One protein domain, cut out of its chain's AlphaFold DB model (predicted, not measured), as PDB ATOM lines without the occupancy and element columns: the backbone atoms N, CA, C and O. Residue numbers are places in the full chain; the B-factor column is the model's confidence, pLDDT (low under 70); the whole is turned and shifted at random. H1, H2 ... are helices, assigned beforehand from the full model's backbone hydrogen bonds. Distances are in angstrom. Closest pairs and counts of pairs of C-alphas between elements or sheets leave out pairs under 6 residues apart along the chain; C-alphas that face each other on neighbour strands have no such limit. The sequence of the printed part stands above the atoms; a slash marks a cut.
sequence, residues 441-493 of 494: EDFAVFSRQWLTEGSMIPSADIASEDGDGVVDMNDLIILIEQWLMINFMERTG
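This is residues 441 to 493 of the 494 residues of an uncharacterized protein of Phycisphaerales bacterium (UniProt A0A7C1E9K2). A short helix, H1, lies side by side with the first part of a long helix, H2, the two running opposite ways with their lines only 3 degrees from each other, and a winding loop of residues 450 to 472 gathers at the end where H1 ends and H2 begins. The far part of H2 sticks out, with residues 484 to 493 standing free. The printed part has 53 residues, with two named helices, H1 then H2 along the chain, which hold 29 of them, and no named strand; its class is all helix. It is elongated, 42 by 22 by 14 A, and only just loose, close to compact, with a radius of gyration of the C-alphas of 12.4 A.

H1, residues 441 to 449, and H2, residues 473 to 492, are close but not clearly touching; their closest C-alphas, of Phe 443 and Leu 479, are 7.6 A apart. They run opposite ways at a shallow tilt of 3 degrees. Every O i to N i+4 pair is within hydrogen-bond range in H1, and 15 of 16 in H2.

H1 begins at C-alpha 441 (-43.081, 28.659, 9.391). H2, 28.2 A long, ends at C-alpha 492 (-40.304, 27.861, 32.443).

The C-alphas farthest apart, of Ser 455 and Gly 493, are 42.5 A apart. The link is long; the printed part has no cut. Residues 453 to 457, 463 to 468 and 488 to 493 have pLDDT under 70.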
ATOM      1  N   GLU A 441     -43.720  28.649  10.703       87.44
ATOM      2  CA  GLU A 441     -43.081  28.659   9.391       87.44
ATOM      3  C   GLU A 441     -42.525  27.274   9.037       87.44
ATOM      4  O   GLU A 441     -42.694  26.833   7.895       87.44
ATOM      5  N   ASP A 442     -42.048  26.509  10.019       84.19
ATOM      6  CA  ASP A 442     -41.632  25.115   9.837       84.19
ATOM      7  C   ASP A 442     -42.816  24.197   9.573       84.19
ATOM      8  O   ASP A 442     -42.794  23.414   8.626       84.19
ATOM      9  N   PHE A 443     -43.936  24.372  10.283       88.00
ATOM     10  CA  PHE A 443     -45.186  23.673   9.940       88.00
ATOM     11  C   PHE A 443     -45.653  23.987   8.510       88.00
ATOM     12  O   PHE A 443     -46.273  23.147   7.842       88.00
ATOM     13  N   ALA A 444     -45.351  25.181   7.996       87.38
ATOM     14  CA  ALA A 444     -45.633  25.538   6.613       87.38
ATOM     15  C   ALA A 444     -44.657  24.878   5.621       87.38
ATOM     16  O   ALA A 444     -45.067  24.546   4.507       87.38
ATOM     17  N   VAL A 445     -43.383  24.671   5.969       84.31
ATOM     18  CA  VAL A 445     -42.455  23.837   5.176       84.31
ATOM     19  C   VAL A 445     -42.919  22.380   5.184       84.31
ATOM     20  O   VAL A 445     -43.112  21.800   4.117       84.31
ATOM     21  N   PHE A 446     -43.217  21.845   6.364       87.25
ATOM     22  CA  PHE A 446     -43.690  20.485   6.584       87.25
ATOM     23  C   PHE A 446     -44.953  20.161   5.778       87.25
ATOM     24  O   PHE A 446     -44.987  19.230   4.977       87.25
ATOM     25  N   SER A 447     -45.995  20.990   5.903       86.31
ATOM     26  CA  SER A 447     -47.265  20.790   5.191       86.31
ATOM     27  C   SER A 447     -47.141  20.884   3.668       86.31
ATOM     28  O   SER A 447     -47.943  20.279   2.956       86.31
ATOM     29  N   ARG A 448     -46.141  21.612   3.149       86.12
ATOM     30  CA  ARG A 448     -45.842  21.653   1.709       86.12
ATOM     31  C   ARG A 448     -45.194  20.369   1.206       86.12
ATOM     32  O   ARG A 448     -45.294  20.102   0.011       86.12
ATOM     33  N   GLN A 449     -44.533  19.626   2.086       85.62
ATOM     34  CA  GLN A 449     -43.807  18.405   1.754       85.62
ATOM     35  C   GLN A 449     -44.548  17.128   2.191       85.62
ATOM     36  O   GLN A 449     -44.149  16.041   1.789       85.62
ATOM     37  N   TRP A 450     -45.669  17.248   2.910       86.38
ATOM     38  CA  TRP A 450     -46.511  16.133   3.359       86.38
ATOM     39  C   TRP A 450     -46.846  15.133   2.242       86.38
ATOM     40  O   TRP A 450     -47.447  15.512   1.231       86.38
ATOM     41  N   LEU A 451     -46.502  13.856   2.447       79.38
ATOM     42  CA  LEU A 451     -46.682  12.756   1.486       79.38
ATOM     43  C   LEU A 451     -46.029  13.007   0.113       79.38
ATOM     44  O   LEU A 451     -46.498  12.497  -0.906       79.38
ATOM     45  N   THR A 452     -44.982  13.832   0.050       76.06
ATOM     46  CA  THR A 452     -44.239  14.043  -1.198       76.06
ATOM     47  C   THR A 452     -43.346  12.838  -1.461       76.06
ATOM     48  O   THR A 452     -42.470  12.539  -0.663       76.06
ATOM     49  N   GLU A 453     -43.536  12.188  -2.608       60.41
ATOM     50  CA  GLU A 453     -42.688  11.091  -3.087       60.41
ATOM     51  C   GLU A 453     -41.768  11.608  -4.209       60.41
ATOM     52  O   GLU A 453     -42.231  12.224  -5.178       60.41
ATOM     53  N   GLY A 454     -40.455  11.377  -4.111       62.16
ATOM     54  CA  GLY A 454     -39.494  11.889  -5.090       62.16
ATOM     55  C   GLY A 454     -38.097  11.273  -5.008       62.16
ATOM     56  O   GLY A 454     -37.767  10.535  -4.094       62.16
ATOM     57  N   SER A 455     -37.251  11.586  -5.999       55.47
ATOM     58  CA  SER A 455     -35.851  11.121  -6.048       55.47
ATOM     59  C   SER A 455     -34.908  11.905  -5.120       55.47
ATOM     60  O   SER A 455     -33.736  11.545  -5.024       55.47
ATOM     61  N   MET A 456     -35.382  12.991  -4.504       62.53
ATOM     62  CA  MET A 456     -34.664  13.728  -3.464       62.53
ATOM     63  C   MET A 456     -35.455  13.607  -2.167       62.53
ATOM     64  O   MET A 456     -36.663  13.835  -2.186       62.53
ATOM     65  N   ILE A 457     -34.755  13.264  -1.085       67.62
ATOM     66  CA  ILE A 457     -35.308  13.188   0.267       67.62
ATOM     67  C   ILE A 457     -35.786  14.600   0.659       67.62
ATOM     68  O   ILE A 457     -34.993  15.544   0.552       67.62
ATOM     69  N   PRO A 458     -37.071  14.794   1.003       74.62
ATOM     70  CA  PRO A 458     -37.594  16.092   1.424       74.62
ATOM     71  C   PRO A 458     -36.898  16.587   2.699       74.62
ATOM     72  O   PRO A 458     -36.569  15.792   3.566       74.62
ATOM     73  N   SER A 459     -36.706  17.901   2.858       74.69
ATOM     74  CA  SER A 459     -36.100  18.441   4.088       74.69
ATOM     75  C   SER A 459     -36.952  18.211   5.340       74.69
ATOM     76  O   SER A 459     -36.427  18.286   6.440       74.69
ATOM     77  N   ALA A 460     -38.247  17.937   5.170       78.00
ATOM     78  CA  ALA A 460     -39.195  17.615   6.229       78.00
ATOM     79  C   ALA A 460     -39.281  16.115   6.578       78.00
ATOM     80  O   ALA A 460     -40.078  15.775   7.448       78.00
ATOM     81  N   ASP A 461     -38.499  15.250   5.920       75.00
ATOM     82  CA  ASP A 461     -38.282  13.842   6.301       75.00
ATOM     83  C   ASP A 461     -37.165  13.812   7.365       75.00
ATOM     84  O   ASP A 461     -35.972  13.755   7.062       75.00
ATOM     85  N   ILE A 462     -37.563  14.044   8.616       71.25
ATOM     86  CA  ILE A 462     -36.690  14.356   9.761       71.25
ATOM     87  C   ILE A 462     -36.673  13.241  10.811       71.25
ATOM     88  O   ILE A 462     -35.886  13.288  11.766       71.25
ATOM     89  N   ALA A 463     -37.516  12.222  10.655       67.12
ATOM     90  CA  ALA A 463     -37.499  11.010  11.447       67.12
ATOM     91  C   ALA A 463     -36.340  10.101  11.027       67.12
ATOM     92  O   ALA A 463     -36.396   9.282  10.123       67.12
ATOM     93  N   SER A 464     -35.244  10.214  11.777       57.94
ATOM     94  CA  SER A 464     -34.040   9.398  11.589       57.94
ATOM     95  C   SER A 464     -34.252   7.877  11.752       57.94
ATOM     96  O   SER A 464     -33.312   7.129  11.484       57.94
ATOM     97  N   GLU A 465     -35.410   7.398  12.226       50.19
ATOM     98  CA  GLU A 465     -35.672   5.958  12.418       50.19
ATOM     99  C   GLU A 465     -36.374   5.276  11.229       50.19
ATOM    100  O   GLU A 465     -36.330   4.046  11.154       50.19
ATOM    101  N   ASP A 466     -36.938   6.017  10.270       48.97
ATOM    102  CA  ASP A 466     -37.484   5.460   9.026       48.97
ATOM    103  C   ASP A 466     -36.846   6.029   7.760       48.97
ATOM    104  O   ASP A 466     -36.608   5.210   6.874       48.97
ATOM    105  N   GLY A 467     -36.482   7.320   7.678       53.28
ATOM    106  CA  GLY A 467     -35.721   7.906   6.554       53.28
ATOM    107  C   GLY A 467     -36.124   7.337   5.189       53.28
ATOM    108  O   GLY A 467     -35.272   6.978   4.363       53.28
ATOM    109  N   ASP A 468     -37.427   7.113   5.016       65.12
ATOM    110  CA  ASP A 468     -37.982   6.253   3.976       65.12
ATOM    111  C   ASP A 468     -38.251   7.043   2.688       65.12
ATOM    112  O   ASP A 468     -38.700   6.488   1.677       65.12
ATOM    113  N   GLY A 469     -37.887   8.330   2.704       71.25
ATOM    114  CA  GLY A 469     -38.071   9.285   1.631       71.25
ATOM    115  C   GLY A 469     -39.466   9.902   1.612       71.25
ATOM    116  O   GLY A 469     -39.790  10.560   0.617       71.25
ATOM    117  N   VAL A 470     -40.300   9.680   2.637       78.56
ATOM    118  CA  VAL A 470     -41.694  10.125   2.693       78.56
ATOM    119  C   VAL A 470     -41.961  10.923   3.964       78.56
ATOM    120  O   VAL A 470     -41.920  10.404   5.063       78.56
ATOM    121  N   VAL A 471     -42.386  12.179   3.790       82.06
ATOM    122  CA  VAL A 471     -42.836  13.010   4.918       82.06
ATOM    123  C   VAL A 471     -44.173  12.500   5.450       82.06
ATOM    124  O   VAL A 471     -45.207  12.650   4.775       82.06
ATOM    125  N   ASP A 472     -44.172  11.938   6.654       83.81
ATOM    126  CA  ASP A 472     -45.310  11.243   7.239       83.81
ATOM    127  C   ASP A 472     -45.589  11.621   8.713       83.81
ATOM    128  O   ASP A 472     -45.180  12.662   9.236       83.81
ATOM    129  N   MET A 473     -46.422  10.821   9.386       84.44
ATOM    130  CA  MET A 473     -46.815  11.090  10.771       84.44
ATOM    131  C   MET A 473     -45.632  11.019  11.753       84.44
ATOM    132  O   MET A 473     -45.671  11.705  12.774       84.44
ATOM    133  N   ASN A 474     -44.610  10.217  11.470       81.06
ATOM    134  CA  ASN A 474     -43.420  10.057  12.301       81.06
ATOM    135  C   ASN A 474     -42.594  11.346  12.298       81.06
ATOM    136  O   ASN A 474     -42.204  11.826  13.365       81.06
ATOM    137  N   ASP A 475     -42.465  11.996  11.143       81.12
ATOM    138  CA  ASP A 475     -41.835  13.314  11.040       81.12
ATOM    139  C   ASP A 475     -42.640  14.402  11.757       81.12
ATOM    140  O   ASP A 475     -42.090  15.249  12.467       81.12
ATOM    141  N   LEU A 476     -43.975  14.359  11.632       86.19
ATOM    142  CA  LEU A 476     -44.860  15.316  12.302       86.19
ATOM    143  C   LEU A 476     -44.749  15.211  13.826       86.19
ATOM    144  O   LEU A 476     -44.849  16.224  14.521       86.19
ATOM    145  N   ILE A 477     -44.558  14.001  14.356       82.81
ATOM    146  CA  ILE A 477     -44.343  13.783  15.788       82.81
ATOM    147  C   ILE A 477     -43.083  14.522  16.241       82.81
ATOM    148  O   ILE A 477     -43.149  15.239  17.236       82.81
ATOM    149  N   ILE A 478     -41.978  14.441  15.495       77.00
ATOM    150  CA  ILE A 478     -40.723  15.132  15.835       77.00
ATOM    151  C   ILE A 478     -40.890  16.649  15.762       77.00
ATOM    152  O   ILE A 478     -40.491  17.348  16.697       77.00
ATOM    153  N   LEU A 479     -41.538  17.156  14.708       82.50
ATOM    154  CA  LEU A 479     -41.840  18.581  14.559       82.50
ATOM    155  C   LEU A 479     -42.661  19.108  15.746       82.50
ATOM    156  O   LEU A 479     -42.327  20.133  16.340       82.50
ATOM    157  N   ILE A 480     -43.718  18.389  16.135       84.44
ATOM    158  CA  ILE A 480     -44.580  18.774  17.260       84.44
ATOM    159  C   ILE A 480     -43.840  18.665  18.593       84.44
ATOM    160  O   ILE A 480     -43.991  19.545  19.441       84.44
ATOM    161  N   GLU A 481     -43.064  17.606  18.808       79.69
ATOM    162  CA  GLU A 481     -42.314  17.405  20.046       79.69
ATOM    163  C   GLU A 481     -41.273  18.505  20.256       79.69
ATOM    164  O   GLU A 481     -41.251  19.104  21.334       79.69
ATOM    165  N   GLN A 482     -40.471  18.829  19.236       78.56
ATOM    166  CA  GLN A 482     -39.482  19.909  19.327       78.56
ATOM    167  C   GLN A 482     -40.163  21.278  19.476       78.56
ATOM    168  O   GLN A 482     -39.775  22.057  20.349       78.56
ATOM    169  N   TRP A 483     -41.249  21.543  18.738       82.50
ATOM    170  CA  TRP A 483     -42.027  22.779  18.884       82.50
ATOM    171  C   TRP A 483     -42.605  22.954  20.296       82.50
ATOM    172  O   TRP A 483     -42.522  24.036  20.885       82.50
ATOM    173  N   LEU A 484     -43.188  21.896  20.871       81.50
ATOM    174  CA  LEU A 484     -43.744  21.924  22.227       81.50
ATOM    175  C   LEU A 484     -42.654  22.059  23.289       81.50
ATOM    176  O   LEU A 484     -42.856  22.791  24.256       81.50
ATOM    177  N   MET A 485     -41.521  21.378  23.116       71.81
ATOM    178  CA  MET A 485     -40.389  21.435  24.037       71.81
ATOM    179  C   MET A 485     -39.816  22.852  24.125       71.81
ATOM    180  O   MET A 485     -39.704  23.383  25.231       71.81
ATOM    181  N   ILE A 486     -39.549  23.501  22.987       70.94
ATOM    182  CA  ILE A 486     -39.037  24.882  22.937       70.94
ATOM    183  C   ILE A 486     -40.031  25.849  23.587       70.94
ATOM    184  O   ILE A 486     -39.675  26.598  24.498       70.94
ATOM    185  N   ASN A 487     -41.314  25.772  23.211       71.44
ATOM    186  CA  ASN A 487     -42.358  26.623  23.791       71.44
ATOM    187  C   ASN A 487     -42.570  26.392  25.297       71.44
ATOM    188  O   ASN A 487     -43.080  27.274  25.994       71.44
ATOM    189  N   PHE A 488     -42.249  25.202  25.805       69.19
ATOM    190  CA  PHE A 488     -42.324  24.900  27.230       69.19
ATOM    191  C   PHE A 488     -41.119  25.477  27.985       69.19
ATOM    192  O   PHE A 488     -41.325  26.152  28.992       69.19
ATOM    193  N   MET A 489     -39.903  25.301  27.457       60.25
ATOM    194  CA  MET A 489     -38.651  25.834  28.019       60.25
ATOM    195  C   MET A 489     -38.666  27.369  28.107       60.25
ATOM    196  O   MET A 489     -38.395  27.936  29.167       60.25
ATOM    197  N   GLU A 490     -39.105  28.061  27.047       62.66
ATOM    198  CA  GLU A 490     -39.249  29.530  27.043       62.66
ATOM    199  C   GLU A 490     -40.224  30.038  28.119       62.66
ATOM    200  O   GLU A 490     -40.098  31.160  28.617       62.66
ATOM    201  N   ARG A 491     -41.212  29.219  28.504       57.84
ATOM    202  CA  ARG A 491     -42.195  29.558  29.543       57.84
ATOM    203  C   ARG A 491     -41.718  29.238  30.954       57.84
ATOM    204  O   ARG A 491     -42.213  29.866  31.891       57.84
ATOM    205  N   THR A 492     -40.819  28.271  31.128       52.62
ATOM    206  CA  THR A 492     -40.304  27.861  32.443       52.62
ATOM    207  C   THR A 492     -38.985  28.530  32.816       52.62
ATOM    208  O   THR A 492     -38.658  28.545  34.003       52.62
ATOM    209  N   GLY A 493     -38.281  29.152  31.861       43.56
ATOM    210  CA  GLY A 493     -37.044  29.903  32.109       43.56
ATOM    211  C   GLY A 493     -35.911  29.042  32.673       43.56
ATOM    212  O   GLY A 493     -35.099  29.549  33.447       43.56
TER     213      GLY A 493